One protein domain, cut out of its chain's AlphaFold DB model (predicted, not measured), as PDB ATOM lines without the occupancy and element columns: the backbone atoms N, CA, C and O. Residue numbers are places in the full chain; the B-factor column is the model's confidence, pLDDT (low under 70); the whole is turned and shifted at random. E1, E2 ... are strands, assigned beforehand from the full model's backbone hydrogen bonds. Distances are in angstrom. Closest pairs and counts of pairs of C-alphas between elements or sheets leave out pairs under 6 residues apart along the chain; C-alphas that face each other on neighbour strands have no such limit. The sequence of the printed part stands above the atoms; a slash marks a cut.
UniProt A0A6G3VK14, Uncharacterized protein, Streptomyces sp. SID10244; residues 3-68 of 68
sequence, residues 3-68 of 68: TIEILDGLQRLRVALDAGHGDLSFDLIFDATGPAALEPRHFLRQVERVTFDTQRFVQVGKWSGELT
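This is residues 3 to 68 of the 68 residues of an uncharacterized protein of Streptomyces sp. SID10244 (UniProt A0A6G3VK14). A twisted four-strand sheet, E1 E2 E3 E6, stands at one end, and a long thin arm, residues 33 to 60, reaches away from it to the hairpin E4 and E5. The 66 printed residues, all strand by class, hold E1 to E6 in order and no named helix; both sheets are antiparallel. The whole is extended, radius of gyration of the C-alphas 17.1 A, spanning 50 by 31 by 15 A.

Start at E1, residues 3 to 8, a hairpin with E2, residues 12 to 21: N 5 and O 14 are 2.8 A apart. E2 and E3, residues 24 to 32, form the next hairpin, N 15 to O 28 2.8 A, closing a meander of successive antiparallel neighbours. E4, residues 42 to 46, and E5, residues 49 to 54, have N 44 and O 52 2.9 A apart. E6, residues 61 to 67, is antiparallel to E3 at 159 degrees, N 29 to O 64 2.8 A.

Find C-alpha 3, where E1 begins, at (-27.259, -23.377, -52.255); E2 runs 24.6 A and E3 24.2 A from first to last C-alpha, and E6 ends at C-alpha 67, at (-41.399, -25.455, -54.570).

The farthest C-alphas, Ala 19 and Glu 48, are 50.0 A apart; the printed part has no cut, no long link and no residue under 70.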
ATOM      1  N   THR A   3     -27.921 -23.626 -53.539       98.12
ATOM      2  CA  THR A   3     -27.259 -23.377 -52.255       98.12
ATOM      3  C   THR A   3     -27.738 -24.349 -51.183       98.12
ATOM      4  O   THR A   3     -28.905 -24.738 -51.142       98.12
ATOM      5  N   ILE A   4     -26.807 -24.735 -50.311       98.19
ATOM      6  CA  ILE A   4     -27.081 -25.478 -49.082       98.19
ATOM      7  C   ILE A   4     -26.436 -24.690 -47.945       98.19
ATOM      8  O   ILE A   4     -25.213 -24.564 -47.891       98.19
ATOM      9  N   GLU A   5     -27.258 -24.157 -47.055       98.56
ATOM     10  CA  GLU A   5     -26.839 -23.397 -45.884       98.56
ATOM     11  C   GLU A   5     -27.069 -24.226 -44.618       98.56
ATOM     12  O   GLU A   5     -28.134 -24.813 -44.411       98.56
ATOM     13  N   ILE A   6     -26.050 -24.278 -43.761       98.19
ATOM     14  CA  ILE A   6     -26.123 -24.954 -42.466       98.19
ATOM     15  C   ILE A   6     -26.682 -23.953 -41.458       98.19
ATOM     16  O   ILE A   6     -25.965 -23.063 -41.009       98.19
ATOM     17  N   LEU A   7     -27.959 -24.107 -41.103       98.25
ATOM     18  CA  LEU A   7     -28.604 -23.266 -40.091       98.25
ATOM     19  C   LEU A   7     -28.294 -23.760 -38.676       98.25
ATOM     20  O   LEU A   7     -28.127 -22.962 -37.757       98.25
ATOM     21  N   ASP A   8     -28.241 -25.084 -38.510       97.69
ATOM     22  CA  ASP A   8     -27.902 -25.758 -37.260       97.69
ATOM     23  C   ASP A   8     -27.190 -27.085 -37.561       97.69
ATOM     24  O   ASP A   8     -27.669 -27.900 -38.360       97.69
ATOM     25  N   GLY A   9     -26.019 -27.288 -36.958       95.81
ATOM     26  CA  GLY A   9     -25.101 -28.370 -37.306       95.81
ATOM     27  C   GLY A   9     -25.725 -29.748 -37.091       95.81
ATOM     28  O   GLY A   9     -26.091 -30.095 -35.974       95.81
ATOM     29  N   LEU A  10     -25.812 -30.548 -38.162       93.94
ATOM     30  CA  LEU A  10     -26.460 -31.869 -38.153       93.94
ATOM     31  C   LEU A  10     -27.920 -31.835 -37.654       93.94
ATOM     32  O   LEU A  10     -28.406 -32.841 -37.143       93.94
ATOM     33  N   GLN A  11     -28.623 -30.707 -37.797       96.50
ATOM     34  CA  GLN A  11     -30.008 -30.567 -37.337       96.50
ATOM     35  C   GLN A  11     -30.900 -29.845 -38.352       96.50
ATOM     36  O   GLN A  11     -31.945 -30.381 -38.714       96.50
ATOM     37  N   ARG A  12     -30.501 -28.663 -38.846       98.12
ATOM     38  CA  ARG A  12     -31.299 -27.887 -39.812       98.12
ATOM     39  C   ARG A  12     -30.467 -27.349 -40.963       98.12
ATOM     40  O   ARG A  12     -29.426 -26.727 -40.755       98.12
ATOM     41  N   LEU A  13     -30.984 -27.537 -42.172       98.25
ATOM     42  CA  LEU A  13     -30.384 -27.063 -43.416       98.25
ATOM     43  C   LEU A  13     -31.409 -26.249 -44.199       98.25
ATOM     44  O   LEU A  13     -32.566 -26.662 -44.295       98.25
ATOM     45  N   ARG A  14     -30.975 -25.146 -44.807       98.56
ATOM     46  CA  ARG A  14     -31.727 -24.481 -45.871       98.56
ATOM     47  C   ARG A  14     -31.161 -24.907 -47.212       98.56
ATOM     48  O   ARG A  14     -29.956 -24.833 -47.434       98.56
ATOM     49  N   VAL A  15     -32.029 -25.369 -48.094       98.44
ATOM     50  CA  VAL A  15     -31.700 -25.833 -49.437       98.44
ATOM     51  C   VAL A  15     -32.495 -24.967 -50.398       98.44
ATOM     52  O   VAL A  15     -33.723 -25.015 -50.391       98.44
ATOM     53  N   ALA A  16     -31.806 -24.157 -51.198       98.38
ATOM     54  CA  ALA A  16     -32.454 -23.181 -52.066       98.38
ATOM     55  C   ALA A  16     -31.900 -23.217 -53.494       98.38
ATOM     56  O   ALA A  16     -30.712 -23.472 -53.714       98.38
ATOM     57  N   LEU A  17     -32.773 -22.945 -54.459       98.25
ATOM     58  CA  LEU A  17     -32.455 -22.814 -55.874       98.25
ATOM     59  C   LEU A  17     -33.174 -21.593 -56.443       98.25
ATOM     60  O   LEU A  17     -34.397 -21.610 -56.582       98.25
ATOM     61  N   ASP A  18     -32.412 -20.560 -56.811       96.38
ATOM     62  CA  ASP A  18     -33.000 -19.392 -57.478       96.38
ATOM     63  C   ASP A  18     -33.579 -19.765 -58.846       96.38
ATOM     64  O   ASP A  18     -33.068 -20.651 -59.539       96.38
ATOM     65  N   ALA A  19     -34.583 -19.002 -59.275       94.56
ATOM     66  CA  ALA A  19     -35.130 -19.083 -60.620       94.56
ATOM     67  C   ALA A  19     -34.052 -18.892 -61.707       94.56
ATOM     68  O   ALA A  19     -33.011 -18.262 -61.500       94.56
ATOM     69  N   GLY A  20     -34.329 -19.422 -62.901       93.00
ATOM     70  CA  GLY A  20     -33.398 -19.412 -64.036       93.00
ATOM     71  C   GLY A  20     -32.809 -20.783 -64.375       93.00
ATOM     72  O   GLY A  20     -32.035 -20.896 -65.322       93.00
ATOM     73  N   HIS A  21     -33.218 -21.831 -63.655       89.19
ATOM     74  CA  HIS A  21     -32.905 -23.230 -63.949       89.19
ATOM     75  C   HIS A  21     -34.119 -23.971 -64.540       89.19
ATOM     76  O   HIS A  21     -34.449 -25.078 -64.126       89.19
ATOM     77  N   GLY A  22     -34.780 -23.349 -65.525       89.75
ATOM     78  CA  GLY A  22     -36.021 -23.855 -66.117       89.75
ATOM     79  C   GLY A  22     -37.251 -23.415 -65.325       89.75
ATOM     80  O   GLY A  22     -37.339 -22.255 -64.923       89.75
ATOM     81  N   ASP A  23     -38.186 -24.338 -65.133       93.94
ATOM     82  CA  ASP A  23     -39.410 -24.170 -64.347       93.94
ATOM     83  C   ASP A  23     -39.230 -24.496 -62.859       93.94
ATOM     84  O   ASP A  23     -40.165 -24.299 -62.097       93.94
ATOM     85  N   LEU A  24     -38.032 -24.921 -62.445       96.06
ATOM     86  CA  LEU A  24     -37.737 -25.310 -61.070       96.06
ATOM     87  C   LEU A  24     -37.122 -24.165 -60.253       96.06
ATOM     88  O   LEU A  24     -36.061 -23.632 -60.597       96.06
ATOM     89  N   SER A  25     -37.731 -23.857 -59.112       97.75
ATOM     90  CA  SER A  25     -37.156 -23.023 -58.052       97.75
ATOM     91  C   SER A  25     -37.698 -23.435 -56.688       97.75
ATOM     92  O   SER A  25     -38.824 -23.918 -56.577       97.75
ATOM     93  N   PHE A  26     -36.902 -23.278 -55.633       98.25
ATOM     94  CA  PHE A  26     -37.354 -23.646 -54.295       98.25
ATOM     95  C   PHE A  26     -36.569 -22.962 -53.187       98.25
ATOM     96  O   PHE A  26     -35.406 -22.589 -53.352       98.25
ATOM     97  N   ASP A  27     -37.211 -22.881 -52.030       98.50
ATOM     98  CA  ASP A  27     -36.601 -22.513 -50.760       98.50
ATOM     99  C   ASP A  27     -37.158 -23.445 -49.685       98.50
ATOM    100  O   ASP A  27     -38.313 -23.329 -49.266       98.50
ATOM    101  N   LEU A  28     -36.355 -24.444 -49.316       98.69
ATOM    102  CA  LEU A  28     -36.769 -25.544 -48.458       98.69
ATOM    103  C   LEU A  28     -35.906 -25.601 -47.205       98.69
ATOM    104  O   LEU A  28     -34.683 -25.490 -47.255       98.69
ATOM    105  N   ILE A  29     -36.549 -25.888 -46.080       98.75
ATOM    106  CA  ILE A  29     -35.894 -26.249 -44.830       98.75
ATOM    107  C   ILE A  29     -36.030 -27.751 -44.621       98.75
ATOM    108  O   ILE A  29     -37.139 -28.289 -44.626       98.75
ATOM    109  N   PHE A  30     -34.895 -28.403 -44.393       98.56
ATOM    110  CA  PHE A  30     -34.841 -29.717 -43.768       98.56
ATOM    111  C   PHE A  30     -34.655 -29.548 -42.263       98.56
ATOM    112  O   PHE A  30     -33.711 -28.881 -41.836       98.56
ATOM    113  N   ASP A  31     -35.520 -30.181 -41.473       98.50
ATOM    114  CA  ASP A  31     -35.402 -30.258 -40.015       98.50
ATOM    115  C   ASP A  31     -35.357 -31.720 -39.566       98.50
ATOM    116  O   ASP A  31     -36.306 -32.484 -39.780       98.50
ATOM    117  N   ALA A  32     -34.229 -32.126 -38.985       98.00
ATOM    118  CA  ALA A  32     -33.995 -33.498 -38.572       98.00
ATOM    119  C   ALA A  32     -34.890 -33.889 -37.384       98.00
ATOM    120  O   ALA A  32     -34.989 -33.198 -36.376       98.00
ATOM    121  N   THR A  33     -35.496 -35.071 -37.451       97.44
ATOM    122  CA  THR A  33     -36.297 -35.632 -36.350       97.44
ATOM    123  C   THR A  33     -35.410 -36.182 -35.222       97.44
ATOM    124  O   THR A  33     -35.892 -36.451 -34.124       97.44
ATOM    125  N   GLY A  34     -34.116 -36.380 -35.480       94.38
ATOM    126  CA  GLY A  34     -33.160 -36.912 -34.515       94.38
ATOM    127  C   GLY A  34     -31.702 -36.781 -34.980       94.38
ATOM    128  O   GLY A  34     -31.443 -36.283 -36.082       94.38
ATOM    129  N   PRO A  35     -30.746 -37.239 -34.150       95.06
ATOM    130  CA  PRO A  35     -29.320 -37.091 -34.423       95.06
ATOM    131  C   PRO A  35     -28.875 -37.892 -35.652       95.06
ATOM    132  O   PRO A  35     -29.476 -38.906 -36.011       95.06
ATOM    133  N   ALA A  36     -27.766 -37.463 -36.257       95.56
ATOM    134  CA  ALA A  36     -27.090 -38.205 -37.313       95.56
ATOM    135  C   ALA A  36     -26.651 -39.595 -36.838       95.56
ATOM    136  O   ALA A  36     -25.853 -39.725 -35.910       95.56
ATOM    137  N   ALA A  37     -27.148 -40.637 -37.502       95.06
ATOM    138  CA  ALA A  37     -26.759 -42.014 -37.236       95.06
ATOM    139  C   ALA A  37     -25.658 -42.440 -38.211       95.06
ATOM    140  O   ALA A  37     -25.834 -42.342 -39.425       95.06
ATOM    141  N   LEU A  38     -24.518 -42.909 -37.694       95.69
ATOM    142  CA  LEU A  38     -23.451 -43.472 -38.522       95.69
ATOM    143  C   LEU A  38     -23.884 -44.853 -39.023       95.69
ATOM    144  O   LEU A  38     -24.070 -45.779 -38.233       95.69
ATOM    145  N   GLU A  39     -24.032 -44.996 -40.333       95.38
ATOM    146  CA  GLU A  39     -24.342 -46.277 -40.951       95.38
ATOM    147  C   GLU A  39     -23.155 -47.258 -40.835       95.38
ATOM    148  O   GLU A  39     -21.985 -46.843 -40.753       95.38
ATOM    149  N   PRO A  40     -23.424 -48.578 -40.874       94.75
ATOM    150  CA  PRO A  40     -22.380 -49.591 -40.956       94.75
ATOM    151  C   PRO A  40     -21.410 -49.354 -42.124       94.75
ATOM    152  O   PRO A  40     -21.764 -48.775 -43.153       94.75
ATOM    153  N   ARG A  41     -20.168 -49.830 -41.977       95.00
ATOM    154  CA  ARG A  41     -19.176 -49.798 -43.064       95.00
ATOM    155  C   ARG A  41     -19.628 -50.642 -44.239       95.00
ATOM    156  O   ARG A  41     -19.980 -51.808 -44.079       95.00
ATOM    157  N   HIS A  42     -19.533 -50.051 -45.420       94.25
ATOM    158  CA  HIS A  42     -19.760 -50.717 -46.686       94.25
ATOM    159  C   HIS A  42     -18.407 -51.018 -47.325       94.25
ATOM    160  O   HIS A  42     -17.602 -50.111 -47.548       94.25
ATOM    161  N   PHE A  43     -18.174 -52.293 -47.640       95.12
ATOM    162  CA  PHE A  43     -16.967 -52.741 -48.325       95.12
ATOM    163  C   PHE A  43     -17.300 -53.284 -49.708       95.12
ATOM    164  O   PHE A  43     -18.182 -54.131 -49.838       95.12
ATOM    165  N   LEU A  44     -16.526 -52.883 -50.714       95.44
ATOM    166  CA  LEU A  44     -16.440 -53.614 -51.975       95.44
ATOM    167  C   LEU A  44     -15.102 -54.345 -52.015       95.44
ATOM    168  O   LEU A  44     -14.051 -53.758 -51.747       95.44
ATOM    169  N   ARG A  45     -15.151 -55.644 -52.305       95.06
ATOM    170  CA  ARG A  45     -13.972 -56.507 -52.384       95.06
ATOM    171  C   ARG A  45     -13.833 -57.062 -53.793       95.06
ATOM    172  O   ARG A  45     -14.812 -57.507 -54.383       95.06
ATOM    173  N   GLN A  46     -12.610 -57.055 -54.306       94.94
ATOM    174  CA  GLN A  46     -12.218 -57.795 -55.499       94.94
ATOM    175  C   GLN A  46     -11.208 -58.858 -55.080       94.94
ATOM    176  O   GLN A  46     -10.089 -58.540 -54.669       94.94
ATOM    177  N   VAL A  47     -11.631 -60.122 -55.152       92.88
ATOM    178  CA  VAL A  47     -10.905 -61.260 -54.570       92.88
ATOM    179  C   VAL A  47     -10.659 -60.985 -53.075       92.88
ATOM    180  O   VAL A  47     -11.616 -60.803 -52.324       92.88
ATOM    181  N   GLU A  48      -9.407 -60.874 -52.637       92.69
ATOM    182  CA  GLU A  48      -9.042 -60.637 -51.235       92.69
ATOM    183  C   GLU A  48      -8.814 -59.153 -50.902       92.69
ATOM    184  O   GLU A  48      -8.673 -58.787 -49.733       92.69
ATOM    185  N   ARG A  49      -8.812 -58.263 -51.904       95.56
ATOM    186  CA  ARG A  49      -8.527 -56.835 -51.716       95.56
ATOM    187  C   ARG A  49      -9.811 -56.025 -51.545       95.56
ATOM    188  O   ARG A  49     -10.715 -56.104 -52.370       95.56
ATOM    189  N   VAL A  50      -9.857 -55.187 -50.510       95.75
ATOM    190  CA  VAL A  50     -10.870 -54.127 -50.375       95.75
ATOM    191  C   VAL A  50     -10.538 -53.015 -51.368       95.75
ATOM    192  O   VAL A  50      -9.453 -52.441 -51.310       95.75
ATOM    193  N   THR A  51     -11.451 -52.734 -52.292       95.75
ATOM    194  CA  THR A  51     -11.324 -51.660 -53.291       95.75
ATOM    195  C   THR A  51     -12.234 -50.473 -52.993       95.75
ATOM    196  O   THR A  51     -12.050 -49.404 -53.566       95.75
ATOM    197  N   PHE A  52     -13.186 -50.641 -52.074       95.38
ATOM    198  CA  PHE A  52     -14.047 -49.574 -51.585       95.38
ATOM    199  C   PHE A  52     -14.324 -49.781 -50.100       95.38
ATOM    200  O   PHE A  52     -14.666 -50.890 -49.692       95.38
ATOM    201  N   ASP A  53     -14.178 -48.723 -49.312       95.06
ATOM    202  CA  ASP A  53     -14.405 -48.708 -47.869       95.06
ATOM    203  C   ASP A  53     -15.033 -47.367 -47.506       95.06
ATOM    204  O   ASP A  53     -14.366 -46.332 -47.544       95.06
ATOM    205  N   THR A  54     -16.341 -47.367 -47.261       95.38
ATOM    206  CA  THR A  54     -17.098 -46.132 -47.035       95.38
ATOM    207  C   THR A  54     -18.097 -46.256 -45.894       95.38
ATOM    208  O   THR A  54     -18.570 -47.341 -45.548       95.38
ATOM    209  N   GLN A  55     -18.427 -45.104 -45.312       96.00
ATOM    210  CA  GLN A  55     -19.508 -44.924 -44.347       96.00
ATOM    211  C   GLN A  55     -20.291 -43.669 -44.689       96.00
ATOM    212  O   GLN A  55     -19.792 -42.774 -45.371       96.00
ATOM    213  N   ARG A  56     -21.519 -43.611 -44.183       95.19
ATOM    214  CA  ARG A  56     -22.413 -42.471 -44.347       95.19
ATOM    215  C   ARG A  56     -23.075 -42.163 -43.018       95.19
ATOM    216  O   ARG A  56     -23.255 -43.059 -42.198       95.19
ATOM    217  N   PHE A  57     -23.457 -40.912 -42.832       94.50
ATOM    218  CA  PHE A  57     -24.464 -40.571 -41.840       94.50
ATOM    219  C   PHE A  57     -25.836 -40.581 -42.501       94.50
ATOM    220  O   PHE A  57     -25.974 -40.169 -43.654       94.50
ATOM    221  N   VAL A  58     -26.840 -41.029 -41.759       95.00
ATOM    222  CA  VAL A  58     -28.240 -40.953 -42.159       95.00
ATOM    223  C   VAL A  58     -29.027 -40.151 -41.137       95.00
ATOM    224  O   VAL A  58     -28.824 -40.277 -39.927       95.00
ATOM    225  N   GLN A  59     -29.926 -39.309 -41.643       96.06
ATOM    226  CA  GLN A  59     -30.883 -38.550 -40.852       96.06
ATOM    227  C   GLN A  59     -32.250 -38.603 -41.515       96.06
ATOM    228  O   GLN A  59     -32.375 -38.490 -42.733       96.06
ATOM    229  N   VAL A  60     -33.275 -38.766 -40.685       96.38
ATOM    230  CA  VAL A  60     -34.675 -38.609 -41.078       96.38
ATOM    231  C   VAL A  60     -35.129 -37.244 -40.588       96.38
ATOM    232  O   VAL A  60     -34.729 -36.814 -39.508       96.38
ATOM    233  N   GLY A  61     -35.971 -36.572 -41.357       96.81
ATOM    234  CA  GLY A  61     -36.468 -35.250 -41.012       96.81
ATOM    235  C   GLY A  61     -37.710 -34.886 -41.797       96.81
ATOM    236  O   GLY A  61     -38.217 -35.673 -42.601       96.81
ATOM    237  N   LYS A  62     -38.201 -33.683 -41.537       98.25
ATOM    238  CA  LYS A  62     -39.314 -33.080 -42.262       98.25
ATOM    239  C   LYS A  62     -38.785 -32.023 -43.213       98.25
ATOM    240  O   LYS A  62     -37.802 -31.349 -42.919       98.25
ATOM    241  N   TRP A  63     -39.478 -31.887 -44.334       98.38
ATOM    242  CA  TRP A  63     -39.255 -30.821 -45.295       98.38
ATOM    243  C   TRP A  63     -40.408 -29.831 -45.219       98.38
ATOM    244  O   TRP A  63     -41.570 -30.232 -45.120       98.38
ATOM    245  N   SER A  64     -40.085 -28.548 -45.273       98.69
ATOM    246  CA  SER A  64     -41.062 -27.463 -45.336       98.69
ATOM    247  C   SER A  64     -40.531 -26.337 -46.205       98.69
ATOM    248  O   SER A  64     -39.333 -26.077 -46.177       98.69
ATOM    249  N   GLY A  65     -41.410 -25.648 -46.919       98.06
ATOM    250  CA  GLY A  65     -41.043 -24.526 -47.774       98.06
ATOM    251  C   GLY A  65     -41.887 -24.497 -49.035       98.06
ATOM    252  O   GLY A  65     -42.935 -25.145 -49.102       98.06
ATOM    253  N   GLU A  66     -41.409 -23.753 -50.022       97.94
ATOM    254  CA  GLU A  66     -42.080 -23.584 -51.305       97.94
ATOM    255  C   GLU A  66     -41.242 -24.203 -52.427       97.94
ATOM    256  O   GLU A  66     -40.011 -24.119 -52.435       97.94
ATOM    257  N   LEU A  67     -41.938 -24.847 -53.360       96.69
ATOM    258  CA  LEU A  67     -41.399 -25.455 -54.570       96.69
ATOM    259  C   LEU A  67     -42.284 -24.990 -55.721       96.69
ATOM    260  O   LEU A  67     -43.504 -25.143 -55.654       96.69
ATOM    261  N   THR A  68     -41.666 -24.420 -56.745       93.44
ATOM    262  CA  THR A  68     -42.295 -24.128 -58.035       93.44
ATOM    263  C   THR A  68     -41.569 -24.916 -59.103       93.44
ATOM    264  O   THR A  68     -40.318 -24.960 -59.020       93.44
TER     265      THR A  68